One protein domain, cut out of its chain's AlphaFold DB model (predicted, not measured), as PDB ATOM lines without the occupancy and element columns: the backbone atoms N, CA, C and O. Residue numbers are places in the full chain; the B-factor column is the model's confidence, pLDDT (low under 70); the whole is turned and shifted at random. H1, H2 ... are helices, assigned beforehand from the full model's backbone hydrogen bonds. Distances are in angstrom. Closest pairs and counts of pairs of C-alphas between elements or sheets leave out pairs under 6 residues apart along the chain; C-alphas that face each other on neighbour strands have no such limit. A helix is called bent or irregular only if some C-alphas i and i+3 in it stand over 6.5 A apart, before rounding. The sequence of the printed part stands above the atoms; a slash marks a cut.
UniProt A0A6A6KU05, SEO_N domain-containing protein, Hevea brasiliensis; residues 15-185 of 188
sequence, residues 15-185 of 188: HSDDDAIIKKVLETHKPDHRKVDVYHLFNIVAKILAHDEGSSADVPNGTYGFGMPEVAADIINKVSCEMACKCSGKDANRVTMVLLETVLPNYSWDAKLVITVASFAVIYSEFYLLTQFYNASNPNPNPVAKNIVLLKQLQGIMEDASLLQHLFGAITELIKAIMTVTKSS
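Overview. This is residues 15 to 185 of the 188 residues of the protein "SEO_N domain-containing protein" of Hevea brasiliensis (UniProt A0A6A6KU05). One long helix, H5, runs through the middle; H2 and H8 lie along it, H3 crosses it steeply on another side, and H4 and H1 lie side by side beyond H3. At the far end of H5, the short H6 and H7 make a turn from which H8 folds back, while residues 56 to 67 stick out as a loop. The printed part has 171 residues with eight named helices, H1 to H8 in chain order, and no named strand: all helix. It is compact, with a radius of gyration of the C-alphas of 18.0 A, and spans 55 by 48 by 27 A.

Along the chain. H1, residues 15 to 28, begins at C-alpha 15 (101.040, 65.600, 70.433) and is 20.5 A long. H2 is residues 38 to 49, 16.0 A, and H3 residues 70 to 86, 24.5 A. H4, residues 92 to 103, is neither bent nor irregular, but only just: C-alphas 100 and 103 are 6.1 A apart. H5, residues 109 to 134, begins at C-alpha 109 (112.141, 69.883, 88.945) and is 37.7 A long. H6 is residues 143 to 151 and H7 residues 155 to 159. H8, residues 161 to 184, is 34.5 A long and ends at C-alpha 184 (103.218, 78.589, 90.891).

Arrangement. H5 is the hub, touching four helices. H2, H5 and H8 form a bundle, three helices running roughly along one another. H2 touches H5 at a shallow tilt of 23 degrees, the same way; the closest C-alphas, of Val 45 and Ala 118, are 5.6 A apart. H8 touches H5 with residues 178 to 182 alone, at a shallow tilt of 22 degrees, opposite ways; the closest C-alphas are those of Asp 110 and Thr 182, 7.2 A. H2 and H8 only just touch, with 3 pairs of C-alphas within 8 A, the closest those of Leu 49 and Ile 175, 7.0 A. H3 touches H5 at a steep tilt of 67 degrees, the closest C-alphas being those of Ser 80 and Ser 119, 4.7 A. H3 and H4 form a helical hairpin, with C-alphas of Lys 86 and Val 95 closest at 6.7 A. H1 touches H4 at a shallow tilt of 4 degrees, the same way, with C-alphas of Thr 28 and Glu 101 closest at 5.8 A. H6 touches H5 through Tyr 134 and Ala 145, the closest C-alphas, 5.4 A. H7 and H8 only just touch, with 3 pairs of C-alphas within 8 A, and only at the corner; the closest C-alphas are those of Ile 157 and Leu 163, 6.4 A. Every O i to N i+4 pair is within hydrogen-bond range in H2, H3, H4, H6, H7 and H8; H1 has 9 of 10 and H5 21 of 22.

Size, cuts and confidence. The C-alphas of Glu 27 and Pro 139, the two farthest apart, are 55.8 A apart. The printed part has no cut. The link from H2 to H3, 20 residues, is long; residues 56 to 67 stand free. Mean pLDDT of the printed part is 80.6, and it is under 70 in 30 residues, among them 53 to 71.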
ATOM      1  N   HIS A  15     101.433  66.190  69.143       52.75
ATOM      2  CA  HIS A  15     101.040  65.600  70.433       52.75
ATOM      3  C   HIS A  15     101.754  64.273  70.760       52.75
ATOM      4  O   HIS A  15     101.960  63.948  71.924       52.75
ATOM      5  N   SER A  16     102.137  63.497  69.737       55.53
ATOM      6  CA  SER A  16     102.673  62.138  69.927       55.53
ATOM      7  C   SER A  16     104.115  62.111  70.440       55.53
ATOM      8  O   SER A  16     104.487  61.158  71.126       55.53
ATOM      9  N   ASP A  17     104.928  63.112  70.098       69.25
ATOM     10  CA  ASP A  17     106.328  63.171  70.530       69.25
ATOM     11  C   ASP A  17     106.440  63.708  71.962       69.25
ATOM     12  O   ASP A  17     107.241  63.202  72.749       69.25
ATOM     13  N   ASP A  18     105.589  64.664  72.336       77.25
ATOM     14  CA  ASP A  18     105.605  65.287  73.660       77.25
ATOM     15  C   ASP A  18     105.215  64.294  74.766       77.25
ATOM     16  O   ASP A  18     105.894  64.216  75.790       77.25
ATOM     17  N   ASP A  19     104.196  63.456  74.543       83.69
ATOM     18  CA  ASP A  19     103.790  62.414  75.500       83.69
ATOM     19  C   ASP A  19     104.907  61.378  75.726       83.69
ATOM     20  O   ASP A  19     105.147  60.923  76.853       83.69
ATOM     21  N   ALA A  20     105.635  61.027  74.659       81.38
ATOM     22  CA  ALA A  20     106.779  60.127  74.733       81.38
ATOM     23  C   ALA A  20     107.945  60.756  75.514       81.38
ATOM     24  O   ALA A  20     108.558  60.081  76.346       81.38
ATOM     25  N   ILE A  21     108.216  62.049  75.300       82.00
ATOM     26  CA  ILE A  21     109.229  62.806  76.047       82.00
ATOM     27  C   ILE A  21     108.844  62.884  77.523       82.00
ATOM     28  O   ILE A  21     109.660  62.543  78.376       82.00
ATOM     29  N   ILE A  22     107.606  63.265  77.847       86.62
ATOM     30  CA  ILE A  22     107.130  63.376  79.233       86.62
ATOM     31  C   ILE A  22     107.308  62.046  79.958       86.62
ATOM     32  O   ILE A  22     107.911  62.004  81.034       86.62
ATOM     33  N   LYS A  23     106.838  60.947  79.357       87.88
ATOM     34  CA  LYS A  23     106.977  59.610  79.938       87.88
ATOM     35  C   LYS A  23     108.441  59.283  80.231       87.88
ATOM     36  O   LYS A  23     108.768  58.836  81.329       87.88
ATOM     37  N   LYS A  24     109.327  59.537  79.274       84.81
ATOM     38  CA  LYS A  24     110.731  59.158  79.399       84.81
ATOM     39  C   LYS A  24     111.514  60.044  80.373       84.81
ATOM     40  O   LYS A  24     112.352  59.554  81.135       84.81
ATOM     41  N   VAL A  25     111.182  61.331  80.450       87.19
ATOM     42  CA  VAL A  25     111.731  62.232  81.471       87.19
ATOM     43  C   VAL A  25     111.272  61.812  82.872       87.19
ATOM     44  O   VAL A  25     112.069  61.855  83.810       87.19
ATOM     45  N   LEU A  26     110.020  61.367  83.037       87.75
ATOM     46  CA  LEU A  26     109.534  60.833  84.315       87.75
ATOM     47  C   LEU A  26     110.285  59.556  84.719       87.75
ATOM     48  O   LEU A  26     110.680  59.429  85.875       87.75
ATOM     49  N   GLU A  27     110.532  58.644  83.777       88.69
ATOM     50  CA  GLU A  27     111.284  57.401  84.018       88.69
ATOM     51  C   GLU A  27     112.749  57.650  84.423       88.69
ATOM     52  O   GLU A  27     113.321  56.905  85.226       88.69
ATOM     53  N   THR A  28     113.368  58.699  83.880       86.94
ATOM     54  CA  THR A  28     114.784  59.033  84.116       86.94
ATOM     55  C   THR A  28     115.005  59.987  85.291       86.94
ATOM     56  O   THR A  28     116.144  60.150  85.735       86.94
ATOM     57  N   HIS A  29     113.951  60.595  85.844       89.88
ATOM     58  CA  HIS A  29     114.072  61.534  86.955       89.88
ATOM     59  C   HIS A  29     114.458  60.832  88.263       89.88
ATOM     60  O   HIS A  29     113.668  60.107  88.866       89.88
ATOM     61  N   LYS A  30     115.686  61.088  88.727       89.56
ATOM     62  CA  LYS A  30     116.233  60.529  89.971       89.56
ATOM     63  C   LYS A  30     116.994  61.610  90.728       89.56
ATOM     64  O   LYS A  30     118.221  61.636  90.650       89.56
ATOM     65  N   PRO A  31     116.288  62.534  91.404       84.31
ATOM     66  CA  PRO A  31     116.938  63.668  92.033       84.31
ATOM     67  C   PRO A  31     117.958  63.181  93.067       84.31
ATOM     68  O   PRO A  31     117.610  62.433  93.979       84.31
ATOM     69  N   ASP A  32     119.217  63.585  92.906       78.19
ATOM     70  CA  ASP A  32     120.220  63.460  93.954       78.19
ATOM     71  C   ASP A  32     120.130  64.713  94.841       78.19
ATOM     72  O   ASP A  32     119.534  65.724  94.471       78.19
ATOM     73  N   HIS A  33     120.652  64.663  96.067       69.94
ATOM     74  CA  HIS A  33     120.546  65.782  97.015       69.94
ATOM     75  C   HIS A  33     121.368  67.030  96.601       69.94
ATOM     76  O   HIS A  33     121.740  67.826  97.468       69.94
ATOM     77  N   ARG A  34     121.677  67.219  95.306       73.50
ATOM     78  CA  ARG A  34     122.287  68.438  94.764       73.50
ATOM     79  C   ARG A  34     121.410  69.632  95.100       73.50
ATOM     80  O   ARG A  34     120.262  69.737  94.676       73.50
ATOM     81  N   LYS A  35     121.988  70.563  95.849       69.75
ATOM     82  CA  LYS A  35     121.338  71.820  96.202       69.75
ATOM     83  C   LYS A  35     121.768  72.886  95.209       69.75
ATOM     84  O   LYS A  35     122.927  73.287  95.184       69.75
ATOM     85  N   VAL A  36     120.820  73.324  94.393       79.88
ATOM     86  CA  VAL A  36     120.907  74.586  93.658       79.88
ATOM     87  C   VAL A  36     120.107  75.593  94.464       79.88
ATOM     88  O   VAL A  36     118.981  75.291  94.860       79.88
ATOM     89  N   ASP A  37     120.670  76.771  94.717       82.56
ATOM     90  CA  ASP A  37     119.888  77.882  95.253       82.56
ATOM     91  C   ASP A  37     118.982  78.422  94.140       82.56
ATOM     92  O   ASP A  37     119.331  79.332  93.385       82.56
ATOM     93  N   VAL A  38     117.828  77.767  93.996       82.75
ATOM     94  CA  VAL A  38     116.814  78.062  92.981       82.75
ATOM     95  C   VAL A  38     116.362  79.515  93.094       82.75
ATOM     96  O   VAL A  38     116.201  80.178  92.075       82.75
ATOM     97  N   TYR A  39     116.201  80.028  94.315       81.69
ATOM     98  CA  TYR A  39     115.696  81.376  94.554       81.69
ATOM     99  C   TYR A  39     116.713  82.445  94.147       81.69
ATOM    100  O   TYR A  39     116.380  83.375  93.410       81.69
ATOM    101  N   HIS A  40     117.968  82.294  94.575       82.31
ATOM    102  CA  HIS A  40     119.030  83.224  94.206       82.31
ATOM    103  C   HIS A  40     119.264  83.242  92.691       82.31
ATOM    104  O   HIS A  40     119.306  84.315  92.082       82.31
ATOM    105  N   LEU A  41     119.348  82.062  92.065       83.19
ATOM    106  CA  LEU A  41     119.550  81.955  90.623       83.19
ATOM    107  C   LEU A  41     118.363  82.540  89.848       83.19
ATOM    108  O   LEU A  41     118.564  83.300  88.904       83.19
ATOM    109  N   PHE A  42     117.134  82.266  90.281       82.50
ATOM    110  CA  PHE A  42     115.932  82.838  89.682       82.50
ATOM    111  C   PHE A  42     115.926  84.371  89.722       82.50
ATOM    112  O   PHE A  42     115.596  85.003  88.720       82.50
ATOM    113  N   ASN A  43     116.338  84.983  90.836       82.38
ATOM    114  CA  ASN A  43     116.404  86.441  90.949       82.38
ATOM    115  C   ASN A  43     117.431  87.060  89.990       82.38
ATOM    116  O   ASN A  43     117.146  88.090  89.379       82.38
ATOM    117  N   ILE A  44     118.602  86.437  89.823       84.38
ATOM    118  CA  ILE A  44     119.603  86.884  88.838       84.38
ATOM    119  C   ILE A  44     119.020  86.810  87.427       84.38
ATOM    120  O   ILE A  44     119.084  87.773  86.664       84.38
ATOM    121  N   VAL A  45     118.414  85.674  87.094       84.19
ATOM    122  CA  VAL A  45     117.808  85.418  85.786       84.19
ATOM    123  C   VAL A  45     116.697  86.416  85.480       84.19
ATOM    124  O   VAL A  45     116.664  86.973  84.387       84.19
ATOM    125  N   ALA A  46     115.830  86.703  86.451       81.38
ATOM    126  CA  ALA A  46     114.770  87.689  86.301       81.38
ATOM    127  C   ALA A  46     115.323  89.087  85.982       81.38
ATOM    128  O   ALA A  46     114.787  89.751  85.098       81.38
ATOM    129  N   LYS A  47     116.413  89.514  86.640       83.81
ATOM    130  CA  LYS A  47     117.071  90.802  86.359       83.81
ATOM    131  C   LYS A  47     117.647  90.864  84.940       83.81
ATOM    132  O   LYS A  47     117.420  91.848  84.243       83.81
ATOM    133  N   ILE A  48     118.328  89.801  84.491       85.44
ATOM    134  CA  ILE A  48     118.876  89.707  83.123       85.44
ATOM    135  C   ILE A  48     117.752  89.802  82.088       85.44
ATOM    136  O   ILE A  48     117.836  90.573  81.140       85.44
ATOM    137  N   LEU A  49     116.693  89.014  82.273       81.12
ATOM    138  CA  LEU A  49     115.591  88.909  81.319       81.12
ATOM    139  C   LEU A  49     114.707  90.165  81.283       81.12
ATOM    140  O   LEU A  49     114.074  90.431  80.263       81.12
ATOM    141  N   ALA A  50     114.668  90.930  82.375       80.06
ATOM    142  CA  ALA A  50     113.981  92.216  82.454       80.06
ATOM    143  C   ALA A  50     114.797  93.387  81.883       80.06
ATOM    144  O   ALA A  50     114.271  94.497  81.837       80.06
ATOM    145  N   HIS A  51     116.048  93.155  81.468       76.88
ATOM    146  CA  HIS A  51     116.978  94.208  81.048       76.88
ATOM    147  C   HIS A  51     117.122  95.316  82.091       76.88
ATOM    148  O   HIS A  51     117.147  96.500  81.764       76.88
ATOM    149  N   ASP A  52     117.155  94.930  83.368       72.31
ATOM    150  CA  ASP A  52     117.288  95.881  84.465       72.31
ATOM    151  C   ASP A  52     118.693  96.509  84.432       72.31
ATOM    152  O   ASP A  52     119.673  95.902  84.870       72.31
ATOM    153  N   GLU A  53     118.792  97.723  83.883       61.25
ATOM    154  CA  GLU A  53     120.022  98.531  83.865       61.25
ATOM    155  C   GLU A  53     120.353  99.132  85.250       61.25
ATOM    156  O   GLU A  53     121.420  99.724  85.427       61.25
ATOM    157  N   GLY A  54     119.493  98.926  86.259       54.72
ATOM    158  CA  GLY A  54     119.861  99.056  87.661       54.72
ATOM    159  C   GLY A  54     118.744  99.529  88.591       54.72
ATOM    160  O   GLY A  54     118.323 100.682  88.556       54.72
ATOM    161  N   SER A  55     118.485  98.726  89.623       41.91
ATOM    162  CA  SER A  55     118.622  99.220  90.994       41.91
ATOM    163  C   SER A  55     119.809  98.531  91.664       41.91
ATOM    164  O   SER A  55     119.758  97.359  92.044       41.91
ATOM    165  N   SER A  56     120.886  99.290  91.869       49.38
ATOM    166  CA  SER A  56     122.019  98.905  92.722       49.38
ATOM    167  C   SER A  56     121.627  98.737  94.207       49.38
ATOM    168  O   SER A  56     122.512  98.546  95.039       49.38
ATOM    169  N   ALA A  57     120.338  98.825  94.566       41.78
ATOM    170  CA  ALA A  57     119.870  98.724  95.948       41.78
ATOM    171  C   ALA A  57     119.640  97.282  96.440       41.78
ATOM    172  O   ALA A  57     119.646  97.075  97.645       41.78
ATOM    173  N   ASP A  58     119.527  96.288  95.549       41.72
ATOM    174  CA  ASP A  58     119.306  94.880  95.933       41.72
ATOM    175  C   ASP A  58     120.399  93.943  95.398       41.72
ATOM    176  O   ASP A  58     120.143  92.816  94.963       41.72
ATOM    177  N   VAL A  59     121.646  94.405  95.403       45.59
ATOM    178  CA  VAL A  59     122.751  93.486  95.681       45.59
ATOM    179  C   VAL A  59     123.094  93.748  97.140       45.59
ATOM    180  O   VAL A  59     123.743  94.758  97.410       45.59
ATOM    181  N   PRO A  60     122.624  92.923  98.098       39.25
ATOM    182  CA  PRO A  60     123.045  93.056  99.480       39.25
ATOM    183  C   PRO A  60     124.566  92.948  99.513       39.25
ATOM    184  O   PRO A  60     125.145  91.869  99.383       39.25
ATOM    185  N   ASN A  61     125.220  94.096  99.651       41.28
ATOM    186  CA  ASN A  61     126.624  94.189  99.982       41.28
ATOM    187  C   ASN A  61     126.729  93.805 101.463       41.28
ATOM    188  O   ASN A  61     126.742  94.650 102.352       41.28
ATOM    189  N   GLY A  62     126.629  92.505 101.726       37.38
ATOM    190  CA  GLY A  62     126.442  91.967 103.063       37.38
ATOM    191  C   GLY A  62     126.420  90.446 103.044       37.38
ATOM    192  O   GLY A  62     125.363  89.832 103.021       37.38
ATOM    193  N   THR A  63     127.612  89.853 103.098       41.00
ATOM    194  CA  THR A  63     127.827  88.511 103.667       41.00
ATOM    195  C   THR A  63     127.265  87.312 102.883       41.00
ATOM    196  O   THR A  63     126.670  86.413 103.470       41.00
ATOM    197  N   TYR A  64     127.565  87.204 101.585       45.09
ATOM    198  CA  TYR A  64     127.622  85.895 100.914       45.09
ATOM    199  C   TYR A  64     129.063  85.614 100.490       45.09
ATOM    200  O   TYR A  64     129.488  85.885  99.370       45.09
ATOM    201  N   GLY A  65     129.851  85.105 101.438       38.66
ATOM    202  CA  GLY A  65     131.005  84.293 101.076       38.66
ATOM    203  C   GLY A  65     130.497  83.086 100.285       38.66
ATOM    204  O   GLY A  65     129.540  82.450 100.713       38.66
ATOM    205  N   PHE A  66     131.162  82.804  99.167       42.53
ATOM    206  CA  PHE A  66     130.746  81.971  98.033       42.53
ATOM    207  C   PHE A  66     129.849  82.695  97.028       42.53
ATOM    208  O   PHE A  66     128.637  82.805  97.184       42.53
ATOM    209  N   GLY A  67     130.487  83.124  95.932       51.84
ATOM    210  CA  GLY A  67     129.802  83.320  94.664       51.84
ATOM    211  C   GLY A  67     129.030  82.064  94.258       51.84
ATOM    212  O   GLY A  67     129.134  81.014  94.897       51.84
ATOM    213  N   MET A  68     128.237  82.200  93.198       55.94
ATOM    214  CA  MET A  68     127.480  81.115  92.578       55.94
ATOM    215  C   MET A  68     128.278  79.799  92.664       55.94
ATOM    216  O   MET A  68     129.431  79.799  92.222       55.94
ATOM    217  N   PRO A  69     127.758  78.732  93.312       60.72
ATOM    218  CA  PRO A  69     128.536  77.515  93.514       60.72
ATOM    219  C   PRO A  69     129.125  77.080  92.175       60.72
ATOM    220  O   PRO A  69     128.389  77.044  91.195       60.72
ATOM    221  N   GLU A  70     130.417  76.766  92.116       58.84
ATOM    222  CA  GLU A  70     131.144  76.401  90.883       58.84
ATOM    223  C   GLU A  70     130.357  75.390  90.017       58.84
ATOM    224  O   GLU A  70     130.196  75.555  88.810       58.84
ATOM    225  N   VAL A  71     129.692  74.442  90.688       60.06
ATOM    226  CA  VAL A  71     128.782  73.431  90.117       60.06
ATOM    227  C   VAL A  71     127.632  74.019  89.289       60.06
ATOM    228  O   VAL A  71     127.182  73.416  88.314       60.06
ATOM    229  N   ALA A  72     127.102  75.167  89.695       72.00
ATOM    230  CA  ALA A  72     125.968  75.800  89.053       72.00
ATOM    231  C   ALA A  72     126.403  76.646  87.830       72.00
ATOM    232  O   ALA A  72     125.640  76.740  86.869       72.00
ATOM    233  N   ALA A  73     127.638  77.159  87.783       82.56
ATOM    234  CA  ALA A  73     128.172  77.832  86.594       82.56
ATOM    235  C   ALA A  73     128.497  76.816  85.488       82.56
ATOM    236  O   ALA A  73     128.115  77.006  84.331       82.56
ATOM    237  N   ASP A  74     129.117  75.693  85.859       87.19
ATOM    238  CA  ASP A  74     129.442  74.607  84.932       87.19
ATOM    239  C   ASP A  74     128.196  74.032  84.259       87.19
ATOM    240  O   ASP A  74     128.169  73.831  83.040       87.19
ATOM    241  N   ILE A  75     127.140  73.777  85.042       91.44
ATOM    242  CA  ILE A  75     125.912  73.201  84.492       91.44
ATOM    243  C   ILE A  75     125.175  74.191  83.589       91.44
ATOM    244  O   ILE A  75     124.687  73.776  82.540       91.44
ATOM    245  N   ILE A  76     125.148  75.484  83.937       92.00
ATOM    246  CA  ILE A  76     124.565  76.527  83.082       92.00
ATOM    247  C   ILE A  76     125.321  76.595  81.759       92.00
ATOM    248  O   ILE A  76     124.705  76.489  80.705       92.00
ATOM    249  N   ASN A  77     126.652  76.672  81.794       91.31
ATOM    250  CA  ASN A  77     127.463  76.716  80.578       91.31
ATOM    251  C   ASN A  77     127.229  75.485  79.696       91.31
ATOM    252  O   ASN A  77     127.044  75.611  78.486       91.31
ATOM    253  N   LYS A  78     127.171  74.290  80.296       92.06
ATOM    254  CA  LYS A  78     126.913  73.046  79.563       92.06
ATOM    255  C   LYS A  78     125.548  73.054  78.874       92.06
ATOM    256  O   LYS A  78     125.451  72.662  77.713       92.06
ATOM    257  N   VAL A  79     124.504  73.495  79.573       93.62
ATOM    258  CA  VAL A  79     123.152  73.597  79.007       93.62
ATOM    259  C   VAL A  79     123.096  74.691  77.936       93.62
ATOM    260  O   VAL A  79     122.525  74.452  76.872       93.62
ATOM    261  N   SER A  80     123.744  75.842  78.147       93.06
ATOM    262  CA  SER A  80     123.830  76.922  77.156       93.06
ATOM    263  C   SER A  80     124.499  76.458  75.864       93.06
ATOM    264  O   SER A  80     123.978  76.719  74.781       93.06
ATOM    265  N   CYS A  81     125.614  75.727  75.952       90.69
ATOM    266  CA  CYS A  81     126.271  75.159  74.775       90.69
ATOM    267  C   CYS A  81     125.344  74.205  74.017       90.69
ATOM    268  O   CYS A  81     125.249  74.295  72.796       90.69
ATOM    269  N   GLU A  82     124.618  73.328  74.715       91.44
ATOM    270  CA  GLU A  82     123.702  72.410  74.032       91.44
ATOM    271  C   GLU A  82     122.531  73.123  73.364       91.44
ATOM    272  O   GLU A  82     122.188  72.792  72.228       91.44
ATOM    273  N   MET A  83     121.961  74.139  74.013       89.69
ATOM    274  CA  MET A  83     120.923  74.970  73.406       89.69
ATOM    275  C   MET A  83     121.451  75.704  72.168       89.69
ATOM    276  O   MET A  83     120.841  75.626  71.106       89.69
ATOM    277  N   ALA A  84     122.599  76.376  72.270       87.56
ATOM    278  CA  ALA A  84     123.139  77.195  71.187       87.56
ATOM    279  C   ALA A  84     123.645  76.367  69.992       87.56
ATOM    280  O   ALA A  84     123.502  76.789  68.847       87.56
ATOM    281  N   CYS A  85     124.232  75.191  70.233       82.56
ATOM    282  CA  CYS A  85     124.849  74.388  69.177       82.56
ATOM    283  C   CYS A  85     123.881  73.429  68.475       82.56
ATOM    284  O   CYS A  85     124.167  73.014  67.352       82.56
ATOM    285  N   LYS A  86     122.779  73.023  69.124       81.12
ATOM    286  CA  LYS A  86     121.925  71.927  68.627       81.12
ATOM    287  C   LYS A  86     120.470  72.313  68.370       81.12
ATOM    288  O   LYS A  86     119.771  71.550  67.708       81.12
ATOM    289  N   CYS A  87     119.997  73.476  68.819       72.62
ATOM    290  CA  CYS A  87     118.638  73.924  68.505       72.62
ATOM    291  C   CYS A  87     118.544  74.520  67.092       72.62
ATOM    292  O   CYS A  87     118.575  75.730  66.906       72.62
ATOM    293  N   SER A  88     118.346  73.659  66.090       67.56
ATOM    294  CA  SER A  88     118.032  74.045  64.702       67.56
ATOM    295  C   SER A  88     116.526  74.301  64.456       67.56
ATOM    296  O   SER A  88     116.076  74.381  63.314       67.56
ATOM    297  N   GLY A  89     115.707  74.359  65.516       65.00
ATOM    298  CA  GLY A  89     114.237  74.423  65.454       65.00
ATOM    299  C   GLY A  89     113.558  73.069  65.198       65.00
ATOM    300  O   GLY A  89     112.523  72.790  65.792       65.00
ATOM    301  N   LYS A  90     114.166  72.185  64.395       68.00
ATOM    302  CA  LYS A  90     113.660  70.818  64.129       68.00
ATOM    303  C   LYS A  90     114.079  69.798  65.191       68.00
ATOM    304  O   LYS A  90     113.423  68.780  65.363       68.00
ATOM    305  N   ASP A  91     115.153  70.096  65.914       77.31
ATOM    306  CA  ASP A  91     115.728  69.229  66.945       77.31
ATOM    307  C   ASP A  91     115.321  69.633  68.373       77.31
ATOM    308  O   ASP A  91     115.886  69.112  69.332       77.31
ATOM    309  N   ALA A  92     114.364  70.554  68.551       81.62
ATOM    310  CA  ALA A  92     114.006  71.077  69.875       81.62
ATOM    311  C   ALA A  92     113.613  69.956  70.854       81.62
ATOM    312  O   ALA A  92     114.149  69.881  71.957       81.62
ATOM    313  N   ASN A  93     112.782  69.013  70.405       82.69
ATOM    314  CA  ASN A  93     112.370  67.838  71.177       82.69
ATOM    315  C   ASN A  93     113.562  66.957  71.581       82.69
ATOM    316  O   ASN A  93     113.668  66.507  72.723       82.69
ATOM    317  N   ARG A  94     114.521  66.777  70.667       85.25
ATOM    318  CA  ARG A  94     115.756  66.033  70.926       85.25
ATOM    319  C   ARG A  94     116.644  66.747  71.941       85.25
ATOM    320  O   ARG A  94     117.166  66.091  72.839       85.25
ATOM    321  N   VAL A  95     116.828  68.062  71.810       88.25
ATOM    322  CA  VAL A  95     117.613  68.860  72.762       88.25
ATOM    323  C   VAL A  95     116.964  68.809  74.142       88.25
ATOM    324  O   VAL A  95     117.654  68.490  75.105       88.25
ATOM    325  N   THR A  96     115.646  68.999  74.240       88.25
ATOM    326  CA  THR A  96     114.891  68.866  75.495       88.25
ATOM    327  C   THR A  96     115.123  67.505  76.150       88.25
ATOM    328  O   THR A  96     115.434  67.439  77.340       88.25
ATOM    329  N   MET A  97     115.065  66.419  75.374       87.94
ATOM    330  CA  MET A  97     115.328  65.071  75.879       87.94
ATOM    331  C   MET A  97     116.772  64.919  76.390       87.94
ATOM    332  O   MET A  97     116.986  64.431  77.496       87.94
ATOM    333  N   VAL A  98     117.775  65.398  75.643       90.06
ATOM    334  CA  VAL A  98     119.186  65.371  76.079       90.06
ATOM    335  C   VAL A  98     119.382  66.156  77.378       90.06
ATOM    336  O   VAL A  98     120.034  65.666  78.307       90.06
ATOM    337  N   LEU A  99     118.806  67.355  77.471       92.38
ATOM    338  CA  LEU A  99     118.924  68.196  78.656       92.38
ATOM    339  C   LEU A  99     118.318  67.511  79.884       92.38
ATOM    340  O   LEU A  99     118.974  67.430  80.920       92.38
ATOM    341  N   LEU A 100     117.103  66.978  79.769       91.00
ATOM    342  CA  LEU A 100     116.369  66.440  80.912       91.00
ATOM    343  C   LEU A 100     116.823  65.033  81.333       91.00
ATOM    344  O   LEU A 100     116.832  64.750  82.532       91.00
ATOM    345  N   GLU A 101     117.228  64.178  80.389       89.56
ATOM    346  CA  GLU A 101     117.625  62.787  80.668       89.56
ATOM    347  C   GLU A 101     119.122  62.630  80.947       89.56
ATOM    348  O   GLU A 101     119.524  61.734  81.684       89.56
ATOM    349  N   THR A 102     119.972  63.456  80.329       88.38
ATOM    350  CA  THR A 102     121.431  63.249  80.363       88.38
ATOM    351  C   THR A 102     122.154  64.337  81.141       88.38
ATOM    352  O   THR A 102     123.069  64.043  81.911       88.38
ATOM    353  N   VAL A 103     121.767  65.601  80.955       91.50
ATOM    354  CA  VAL A 103     122.468  66.734  81.581       91.50
ATOM    355  C   VAL A 103     121.928  67.020  82.980       91.50
ATOM    356  O   VAL A 103     122.712  67.228  83.904       91.50
ATOM    357  N   LEU A 104     120.605  66.971  83.149       92.12
ATOM    358  CA  LEU A 104     119.915  67.334  84.382       92.12
ATOM    359  C   LEU A 104     119.133  66.192  85.081       92.12
ATOM    360  O   LEU A 104     118.243  66.516  85.872       92.12
ATOM    361  N   PRO A 105     119.406  64.882  84.879       91.06
ATOM    362  CA  PRO A 105     118.517  63.813  85.362       91.06
ATOM    363  C   PRO A 105     118.320  63.828  86.881       91.06
ATOM    364  O   PRO A 105     117.221  63.549  87.378       91.06
ATOM    365  N   ASN A 106     119.374  64.225  87.597       90.19
ATOM    366  CA  ASN A 106     119.429  64.203  89.049       90.19
ATOM    367  C   ASN A 106     119.109  65.547  89.714       90.19
ATOM    368  O   ASN A 106     119.195  65.663  90.930       90.19
ATOM    369  N   TYR A 107     118.738  66.571  88.953       89.50
ATOM    370  CA  TYR A 107     118.277  67.821  89.548       89.50
ATOM    371  C   TYR A 107     116.787  67.715  89.888       89.50
ATOM    372  O   TYR A 107     116.029  67.032  89.189       89.50
ATOM    373  N   SER A 108     116.353  68.396  90.955       89.38
ATOM    374  CA  SER A 108     114.925  68.580  91.244       89.38
ATOM    375  C   SER A 108     114.229  69.304  90.086       89.38
ATOM    376  O   SER A 108     114.881  69.958  89.270       89.38
ATOM    377  N   TRP A 109     112.902  69.207  90.001       88.94
ATOM    378  CA  TRP A 109     112.141  69.883  88.945       88.94
ATOM    379  C   TRP A 109     112.362  71.393  88.919       88.94
ATOM    380  O   TRP A 109     112.622  71.949  87.852       88.94
ATOM    381  N   ASP A 110     112.361  72.033  90.087       84.62
ATOM    382  CA  ASP A 110     112.595  73.474  90.178       84.62
ATOM    383  C   ASP A 110     114.023  73.836  89.740       84.62
ATOM    384  O   ASP A 110     114.228  74.809  89.016       84.62
ATOM    385  N   ALA A 111     115.019  73.014  90.093       87.62
ATOM    386  CA  ALA A 111     116.396  73.228  89.657       87.62
ATOM    387  C   ALA A 111     116.568  73.006  88.145       87.62
ATOM    388  O   ALA A 111     117.239  73.804  87.494       87.62
ATOM    389  N   LYS A 112     115.939  71.974  87.562       90.06
ATOM    390  CA  LYS A 112     115.925  71.743  86.106       90.06
ATOM    391  C   LYS A 112     115.385  72.961  85.367       90.06
ATOM    392  O   LYS A 112     116.008  73.418  84.407       90.06
ATOM    393  N   LEU A 113     114.252  73.487  85.835       88.00
ATOM    394  CA  LEU A 113     113.625  74.672  85.266       88.00
ATOM    395  C   LEU A 113     114.570  75.870  85.364       88.00
ATOM    396  O   LEU A 113     114.969  76.414  84.339       88.00
ATOM    397  N   VAL A 114     115.001  76.241  86.571       87.06
ATOM    398  CA  VAL A 114     115.791  77.463  86.766       87.06
ATOM    399  C   VAL A 114     117.166  77.392  86.090       87.06
ATOM    400  O   VAL A 114     117.585  78.389  85.511       87.06
ATOM    401  N   ILE A 115     117.839  76.234  86.054       91.12
ATOM    402  CA  ILE A 115     119.086  76.065  85.281       91.12
ATOM    403  C   ILE A 115     118.835  76.283  83.788       91.12
ATOM    404  O   ILE A 115     119.598  76.990  83.131       91.12
ATOM    405  N   THR A 116     117.770  75.693  83.242       91.44
ATOM    406  CA  THR A 116     117.441  75.822  81.813       91.44
ATOM    407  C   THR A 116     117.160  77.277  81.451       91.44
ATOM    408  O   THR A 116     117.684  77.789  80.464       91.44
ATOM    409  N   VAL A 117     116.398  77.977  82.292       88.38
ATOM    410  CA  VAL A 117     116.071  79.393  82.087       88.38
ATOM    411  C   VAL A 117     117.311  80.270  82.251       88.38
ATOM    412  O   VAL A 117     117.510  81.183  81.456       88.38
ATOM    413  N   ALA A 118     118.183  79.977  83.219       89.62
ATOM    414  CA  ALA A 118     119.451  80.684  83.373       89.62
ATOM    415  C   ALA A 118     120.348  80.531  82.141       89.62
ATOM    416  O   ALA A 118     120.924  81.502  81.660       89.62
ATOM    417  N   SER A 119     120.397  79.325  81.586       92.44
ATOM    418  CA  SER A 119     121.177  79.016  80.387       92.44
ATOM    419  C   SER A 119     120.653  79.753  79.157       92.44
ATOM    420  O   SER A 119     121.438  80.283  78.369       92.44
ATOM    421  N   PHE A 120     119.327  79.845  79.024       89.88
ATOM    422  CA  PHE A 120     118.680  80.681  78.017       89.88
ATOM    423  C   PHE A 120     118.979  82.171  78.233       89.88
ATOM    424  O   PHE A 120     119.323  82.860  77.277       89.88
ATOM    425  N   ALA A 121     118.905  82.666  79.473       89.38
ATOM    426  CA  ALA A 121     119.189  84.062  79.799       89.38
ATOM    427  C   ALA A 121     120.625  84.457  79.426       89.38
ATOM    428  O   ALA A 121     120.826  85.536  78.875       89.38
ATOM    429  N   VAL A 122     121.606  83.572  79.636       90.62
ATOM    430  CA  VAL A 122     122.995  83.780  79.190       90.62
ATOM    431  C   VAL A 122     123.061  83.959  77.671       90.62
ATOM    432  O   VAL A 122     123.596  84.964  77.205       90.62
ATOM    433  N   ILE A 123     122.458  83.048  76.900       89.94
ATOM    434  CA  ILE A 123     122.443  83.120  75.426       89.94
ATOM    435  C   ILE A 123     121.752  84.403  74.950       89.94
ATOM    436  O   ILE A 123     122.262  85.122  74.092       89.94
ATOM    437  N   TYR A 124     120.583  84.705  75.513       88.50
ATOM    438  CA  TYR A 124     119.789  85.862  75.129       88.50
ATOM    439  C   TYR A 124     120.477  87.186  75.473       88.50
ATOM    440  O   TYR A 124     120.468  88.108  74.658       88.50
ATOM    441  N   SER A 125     121.103  87.280  76.648       89.44
ATOM    442  CA  SER A 125     121.789  88.496  77.091       89.44
ATOM    443  C   SER A 125     122.927  88.896  76.154       89.44
ATOM    444  O   SER A 125     123.129  90.084  75.923       89.44
ATOM    445  N   GLU A 126     123.618  87.924  75.545       89.50
ATOM    446  CA  GLU A 126     124.641  88.203  74.537       89.50
ATOM    447  C   GLU A 126     124.030  88.919  73.329       89.50
ATOM    448  O   GLU A 126     124.561  89.931  72.868       89.50
ATOM    449  N   PHE A 127     122.891  88.426  72.836       88.62
ATOM    450  CA  PHE A 127     122.180  89.054  71.727       88.62
ATOM    451  C   PHE A 127     121.665  90.445  72.108       88.62
ATOM    452  O   PHE A 127     121.891  91.395  71.364       88.62
ATOM    453  N   TYR A 128     121.031  90.584  73.274       89.25
ATOM    454  CA  TYR A 128     120.513  91.865  73.746       89.25
ATOM    455  C   TYR A 128     121.615  92.918  73.921       89.25
ATOM    456  O   TYR A 128     121.517  94.025  73.401       89.25
ATOM    457  N   LEU A 129     122.721  92.580  74.587       90.19
ATOM    458  CA  LEU A 129     123.849  93.505  74.720       90.19
ATOM    459  C   LEU A 129     124.430  93.865  73.350       90.19
ATOM    460  O   LEU A 129     124.778  95.021  73.105       90.19
ATOM    461  N   LEU A 130     124.491  92.903  72.426       91.19
ATOM    462  CA  LEU A 130     124.934  93.165  71.063       91.19
ATOM    463  C   LEU A 130     124.012  94.163  70.346       91.19
ATOM    464  O   LEU A 130     124.528  95.012  69.618       91.19
ATOM    465  N   THR A 131     122.693  94.131  70.581       89.12
ATOM    466  CA  THR A 131     121.768  95.129  70.012       89.12
ATOM    467  C   THR A 131     122.020  96.525  70.573       89.12
ATOM    468  O   THR A 131     122.032  97.493  69.812       89.12
ATOM    469  N   GLN A 132     122.316  96.633  71.872       87.88
ATOM    470  CA  GLN A 132     122.644  97.908  72.521       87.88
ATOM    471  C   GLN A 132     123.948  98.515  71.971       87.88
ATOM    472  O   GLN A 132     124.007  99.709  71.675       87.88
ATOM    473  N   PHE A 133     124.996  97.701  71.793       88.75
ATOM    474  CA  PHE A 133     126.304  98.180  71.325       88.75
ATOM    475  C   PHE A 133     126.389  98.405  69.815       88.75
ATOM    476  O   PHE A 133     127.157  99.265  69.370       88.75
ATOM    477  N   TYR A 134     125.645  97.624  69.027       86.88
ATOM    478  CA  TYR A 134     125.563  97.835  67.587       86.88
ATOM    479  C   TYR A 134     124.703  99.050  67.250       86.88
ATOM    480  O   TYR A 134     125.082  99.757  66.330       86.88
ATOM    481  N   ASN A 135     123.581  99.251  67.962       80.94
ATOM    482  CA  ASN A 135     122.552 100.276  67.748       80.94
ATOM    483  C   ASN A 135     122.621 100.952  66.364       80.94
ATOM    484  O   ASN A 135     123.359 101.920  66.182       80.94
ATOM    485  N   ALA A 136     121.805 100.483  65.413       69.62
ATOM    486  CA  ALA A 136     121.801 100.964  64.027       69.62
ATOM    487  C   ALA A 136     121.604 102.488  63.890       69.62
ATOM    488  O   ALA A 136     122.033 103.087  62.907       69.62
ATOM    489  N   SER A 137     120.967 103.124  64.881       75.00
ATOM    490  CA  SER A 137     120.735 104.574  64.913       75.00
ATOM    491  C   SER A 137     121.908 105.384  65.484       75.00
ATOM    492  O   SER A 137     121.921 106.610  65.378       75.00
ATOM    493  N   ASN A 138     122.908 104.726  66.077       80.56
ATOM    494  CA  ASN A 138     124.101 105.372  66.609       80.56
ATOM    495  C   ASN A 138     125.088 105.685  65.461       80.56
ATOM    496  O   ASN A 138     125.522 104.764  64.769       80.56
ATOM    497  N   PRO A 139     125.507 106.953  65.266       75.75
ATOM    498  CA  PRO A 139     126.449 107.325  64.207       75.75
ATOM    499  C   PRO A 139     127.862 106.745  64.402       75.75
ATOM    500  O   PRO A 139     128.629 106.672  63.444       75.75
ATOM    501  N   ASN A 140     128.218 106.314  65.617       84.69
ATOM    502  CA  ASN A 140     129.496 105.676  65.920       84.69
ATOM    503  C   ASN A 140     129.300 104.449  66.834       84.69
ATOM    504  O   ASN A 140     129.562 104.517  68.039       84.69
ATOM    505  N   PRO A 141     128.804 103.329  66.286       85.31
ATOM    506  CA  PRO A 141     128.562 102.124  67.063       85.31
ATOM    507  C   PRO A 141     129.875 101.422  67.414       85.31
ATOM    508  O   PRO A 141     130.901 101.617  66.754       85.31
ATOM    509  N   ASN A 142     129.845 100.573  68.440       91.12
ATOM    510  CA  ASN A 142     131.051  99.913  68.925       91.12
ATOM    511  C   ASN A 142     131.691  99.058  67.799       91.12
ATOM    512  O   ASN A 142     131.026  98.177  67.242       91.12
ATOM    513  N   PRO A 143     132.978  99.270  67.458       91.00
ATOM    514  CA  PRO A 143     133.617  98.567  66.346       91.00
ATOM    515  C   PRO A 143     133.736  97.053  66.584       91.00
ATOM    516  O   PRO A 143     133.659  96.275  65.635       91.00
ATOM    517  N   VAL A 144     133.868  96.611  67.840       93.81
ATOM    518  CA  VAL A 144     133.862  95.184  68.198       93.81
ATOM    519  C   VAL A 144     132.478  94.588  67.946       93.81
ATOM    520  O   VAL A 144     132.378  93.547  67.301       93.81
ATOM    521  N   ALA A 145     131.409  95.276  68.361       92.44
ATOM    522  CA  ALA A 145     130.036  94.830  68.114       92.44
ATOM    523  C   ALA A 145     129.734  94.708  66.612       92.44
ATOM    524  O   ALA A 145     129.189  93.695  66.182       92.44
ATOM    525  N   LYS A 146     130.166  95.680  65.794       90.31
ATOM    526  CA  LYS A 146     130.055  95.608  64.325       90.31
ATOM    527  C   LYS A 146     130.711  94.354  63.741       90.31
ATOM    528  O   LYS A 146     130.096  93.669  62.925       90.31
ATOM    529  N   ASN A 147     131.930  94.036  64.173       93.44
ATOM    530  CA  ASN A 147     132.639  92.845  63.704       93.44
ATOM    531  C   ASN A 147     131.964  91.547  64.173       93.44
ATOM    532  O   ASN A 147     131.861  90.604  63.392       93.44
ATOM    533  N   ILE A 148     131.447  91.497  65.407       94.19
ATOM    534  CA  ILE A 148     130.686  90.340  65.905       94.19
ATOM    535  C   ILE A 148     129.398  90.144  65.095       94.19
ATOM    536  O   ILE A 148     129.115  89.026  64.670       94.19
ATOM    537  N   VAL A 149     128.641  91.216  64.831       92.06
ATOM    538  CA  VAL A 149     127.419  91.172  64.006       92.06
ATOM    539  C   VAL A 149     127.722  90.670  62.593       92.06
ATOM    540  O   VAL A 149     126.971  89.851  62.067       92.06
ATOM    541  N   LEU A 150     128.834  91.111  61.996       92.00
ATOM    542  CA  LEU A 150     129.293  90.622  60.695       92.00
ATOM    543  C   LEU A 150     129.626  89.122  60.737       92.00
ATOM    544  O   LEU A 150     129.130  88.368  59.905       92.00
ATOM    545  N   LEU A 151     130.426  88.674  61.711       94.12
ATOM    546  CA  LEU A 151     130.832  87.268  61.833       94.12
ATOM    547  C   LEU A 151     129.651  86.332  62.104       94.12
ATOM    548  O   LEU A 151     129.605  85.232  61.560       94.12
ATOM    549  N   LYS A 152     128.683  86.774  62.913       91.19
ATOM    550  CA  LYS A 152     127.450  86.027  63.193       91.19
ATOM    551  C   LYS A 152     126.381  86.184  62.102       91.19
ATOM    552  O   LYS A 152     125.319  85.586  62.228       91.19
ATOM    553  N   GLN A 153     126.643  86.974  61.055       92.06
ATOM    554  CA  GLN A 153     125.706  87.266  59.961       92.06
ATOM    555  C   GLN A 153     124.354  87.831  60.444       92.06
ATOM    556  O   GLN A 153     123.302  87.532  59.888       92.06
ATOM    557  N   LEU A 154     124.379  88.680  61.477       90.50
ATOM    558  CA  LEU A 154     123.176  89.226  62.124       90.50
ATOM    559  C   LEU A 154     122.740  90.599  61.587       90.50
ATOM    560  O   LEU A 154     121.805  91.184  62.120       90.50
ATOM    561  N   GLN A 155     123.395  91.121  60.548       88.94
ATOM    562  CA  GLN A 155     123.170  92.480  60.026       88.94
ATOM    563  C   GLN A 155     121.705  92.732  59.664       88.94
ATOM    564  O   GLN A 155     121.115  93.686  60.157       88.94
ATOM    565  N   GLY A 156     121.091  91.824  58.898       87.25
ATOM    566  CA  GLY A 156     119.698  91.977  58.470       87.25
ATOM    567  C   GLY A 156     118.698  91.987  59.628       87.25
ATOM    568  O   GLY A 156     117.724  92.724  59.581       87.25
ATOM    569  N   ILE A 157     118.957  91.220  60.693       88.38
ATOM    570  CA  ILE A 157     118.120  91.249  61.903       88.38
ATOM    571  C   ILE A 157     118.347  92.559  62.659       88.38
ATOM    572  O   ILE A 157     117.403  93.159  63.149       88.38
ATOM    573  N   MET A 158     119.599  93.004  62.754       88.12
ATOM    574  CA  MET A 158     119.982  94.162  63.556       88.12
ATOM    575  C   MET A 158     119.554  95.506  62.940       88.12
ATOM    576  O   MET A 158     119.376  96.491  63.656       88.12
ATOM    577  N   GLU A 159     119.396  95.547  61.619       88.94
ATOM    578  CA  GLU A 159     118.929  96.714  60.861       88.94
ATOM    579  C   GLU A 159     117.394  96.760  60.745       88.94
ATOM    580  O   GLU A 159     116.826  97.821  60.477       88.94
ATOM    581  N   ASP A 160     116.705  95.643  61.002       90.31
ATOM    582  CA  ASP A 160     115.245  95.554  60.979       90.31
ATOM    583  C   ASP A 160     114.649  95.750  62.383       90.31
ATOM    584  O   ASP A 160     114.481  94.824  63.183       90.31
ATOM    585  N   ALA A 161     114.279  96.999  62.671       87.31
ATOM    586  CA  ALA A 161     113.660  97.376  63.939       87.31
ATOM    587  C   ALA A 161     112.339  96.630  64.220       87.31
ATOM    588  O   ALA A 161     112.027  96.365  65.382       87.31
ATOM    589  N   SER A 162     111.576  96.269  63.181       89.31
ATOM    590  CA  SER A 162     110.312  95.541  63.330       89.31
ATOM    591  C   SER A 162     110.566  94.099  63.766       89.31
ATOM    592  O   SER A 162     109.951  93.619  64.722       89.31
ATOM    593  N   LEU A 163     111.527  93.421  63.128       89.69
ATOM    594  CA  LEU A 163     111.933  92.068  63.518       89.69
ATOM    595  C   LEU A 163     112.486  92.029  64.944       89.69
ATOM    596  O   LEU A 163     112.104  91.146  65.714       89.69
ATOM    597  N   LEU A 164     113.325  92.998  65.325       88.56
ATOM    598  CA  LEU A 164     113.823  93.115  66.699       88.56
ATOM    599  C   LEU A 164     112.686  93.303  67.706       88.56
ATOM    600  O   LEU A 164     112.646  92.612  68.723       88.56
ATOM    601  N   GLN A 165     111.733  94.191  67.414       87.75
ATOM    602  CA  GLN A 165     110.588  94.427  68.290       87.75
ATOM    603  C   GLN A 165     109.728  93.167  68.453       87.75
ATOM    604  O   GLN A 165     109.349  92.820  69.574       87.75
ATOM    605  N   HIS A 166     109.450  92.455  67.359       89.81
ATOM    606  CA  HIS A 166     108.717  91.192  67.400       89.81
ATOM    607  C   HIS A 166     109.454  90.121  68.212       89.81
ATOM    608  O   HIS A 166     108.834  89.441  69.033       89.81
ATOM    609  N   LEU A 167     110.772  89.996  68.026       87.44
ATOM    610  CA  LEU A 167     111.604  89.041  68.753       87.44
ATOM    611  C   LEU A 167     111.618  89.341  70.257       87.44
ATOM    612  O   LEU A 167     111.365  88.447  71.064       87.44
ATOM    613  N   PHE A 168     111.849  90.598  70.644       85.94
ATOM    614  CA  PHE A 168     111.828  91.003  72.049       85.94
ATOM    615  C   PHE A 168     110.449  90.824  72.684       85.94
ATOM    616  O   PHE A 168     110.365  90.389  73.833       85.94
ATOM    617  N   GLY A 169     109.369  91.081  71.940       86.62
ATOM    618  CA  GLY A 169     108.006  90.804  72.390       86.62
ATOM    619  C   GLY A 169     107.782  89.319  72.682       86.62
ATOM    620  O   GLY A 169     107.354  88.966  73.780       86.62
ATOM    621  N   ALA A 170     108.138  88.439  71.742       89.00
ATOM    622  CA  ALA A 170     107.997  86.992  71.913       89.00
ATOM    623  C   ALA A 170     108.825  86.456  73.092       89.00
ATOM    624  O   ALA A 170     108.333  85.659  73.891       89.00
ATOM    625  N   ILE A 171     110.065  86.933  73.237       83.56
ATOM    626  CA  ILE A 171     110.939  86.558  74.352       83.56
ATOM    627  C   ILE A 171     110.356  87.056  75.677       83.56
ATOM    628  O   ILE A 171     110.310  86.298  76.638       83.56
ATOM    629  N   THR A 172     109.829  88.281  75.726       81.94
ATOM    630  CA  THR A 172     109.174  88.829  76.924       81.94
ATOM    631  C   THR A 172     107.980  87.982  77.363       81.94
ATOM    632  O   THR A 172     107.831  87.699  78.552       81.94
ATOM    633  N   GLU A 173     107.142  87.533  76.429       86.75
ATOM    634  CA  GLU A 173     106.015  86.649  76.749       86.75
ATOM    635  C   GLU A 173     106.478  85.269  77.233       86.75
ATOM    636  O   GLU A 173     105.955  84.759  78.227       86.75
ATOM    637  N   LEU A 174     107.519  84.700  76.617       83.56
ATOM    638  CA  LEU A 174     108.138  83.460  77.091       83.56
ATOM    639  C   LEU A 174     108.670  83.611  78.525       83.56
ATOM    640  O   LEU A 174     108.408  82.761  79.377       83.56
ATOM    641  N   ILE A 175     109.367  84.712  78.813       75.38
ATOM    642  CA  ILE A 175     109.877  85.030  80.150       75.38
ATOM    643  C   ILE A 175     108.718  85.093  81.149       75.38
ATOM    644  O   ILE A 175     108.777  84.452  82.196       75.38
ATOM    645  N   LYS A 176     107.633  85.809  80.833       80.31
ATOM    646  CA  LYS A 176     106.452  85.897  81.709       80.31
ATOM    647  C   LYS A 176     105.837  84.525  81.987       80.31
ATOM    648  O   LYS A 176     105.497  84.237  83.138       80.31
ATOM    649  N   ALA A 177     105.716  83.676  80.966       84.88
ATOM    650  CA  ALA A 177     105.193  82.321  81.117       84.88
ATOM    651  C   ALA A 177     106.073  81.485  82.061       84.88
ATOM    652  O   ALA A 177     105.575  80.904  83.026       84.88
ATOM    653  N   ILE A 178     107.391  81.507  81.855       75.50
ATOM    654  CA  ILE A 178     108.371  80.818  82.706       75.50
ATOM    655  C   ILE A 178     108.295  81.311  84.159       75.50
ATOM    656  O   ILE A 178     108.248  80.508  85.095       75.50
ATOM    657  N   MET A 179     108.251  82.630  84.363       74.25
ATOM    658  CA  MET A 179     108.151  83.242  85.692       74.25
ATOM    659  C   MET A 179     106.855  82.837  86.400       74.25
ATOM    660  O   MET A 179     106.857  82.636  87.613       74.25
ATOM    661  N   THR A 180     105.761  82.697  85.651       83.25
ATOM    662  CA  THR A 180     104.465  82.250  86.176       83.25
ATOM    663  C   THR A 180     104.550  80.806  86.661       83.25
ATOM    664  O   THR A 180     104.217  80.547  87.814       83.25
ATOM    665  N   VAL A 181     105.085  79.896  85.837       78.62
ATOM    666  CA  VAL A 181     105.259  78.473  86.189       78.62
ATOM    667  C   VAL A 181     106.166  78.303  87.410       78.62
ATOM    668  O   VAL A 181     105.851  77.536  88.320       78.62
ATOM    669  N   THR A 182     107.260  79.064  87.466       71.06
ATOM    670  CA  THR A 182     108.229  78.986  88.570       71.06
ATOM    671  C   THR A 182     107.627  79.483  89.887       71.06
ATOM    672  O   THR A 182     107.843  78.875  90.930       71.06
ATOM    673  N   LYS A 183     106.823  80.557  89.853       72.00
ATOM    674  CA  LYS A 183     106.132  81.094  91.041       72.00
ATOM    675  C   LYS A 183     104.956  80.228  91.494       72.00
ATOM    676  O   LYS A 183     104.600  80.270  92.667       72.00
ATOM    677  N   SER A 184     104.336  79.483  90.579       69.44
ATOM    678  CA  SER A 184     103.218  78.589  90.891       69.44
ATOM    679  C   SER A 184     103.648  77.229  91.447       69.44
ATOM    680  O   SER A 184     102.792  76.495  91.934       69.44
ATOM    681  N   SER A 185     104.939  76.878  91.374       52.88
ATOM    682  CA  SER A 185     105.466  75.646  91.970       52.88
ATOM    683  C   SER A 185     105.484  75.802  93.498       52.88
ATOM    684  O   SER A 185     106.190  76.677  94.007       52.88
TER     685      SER A 185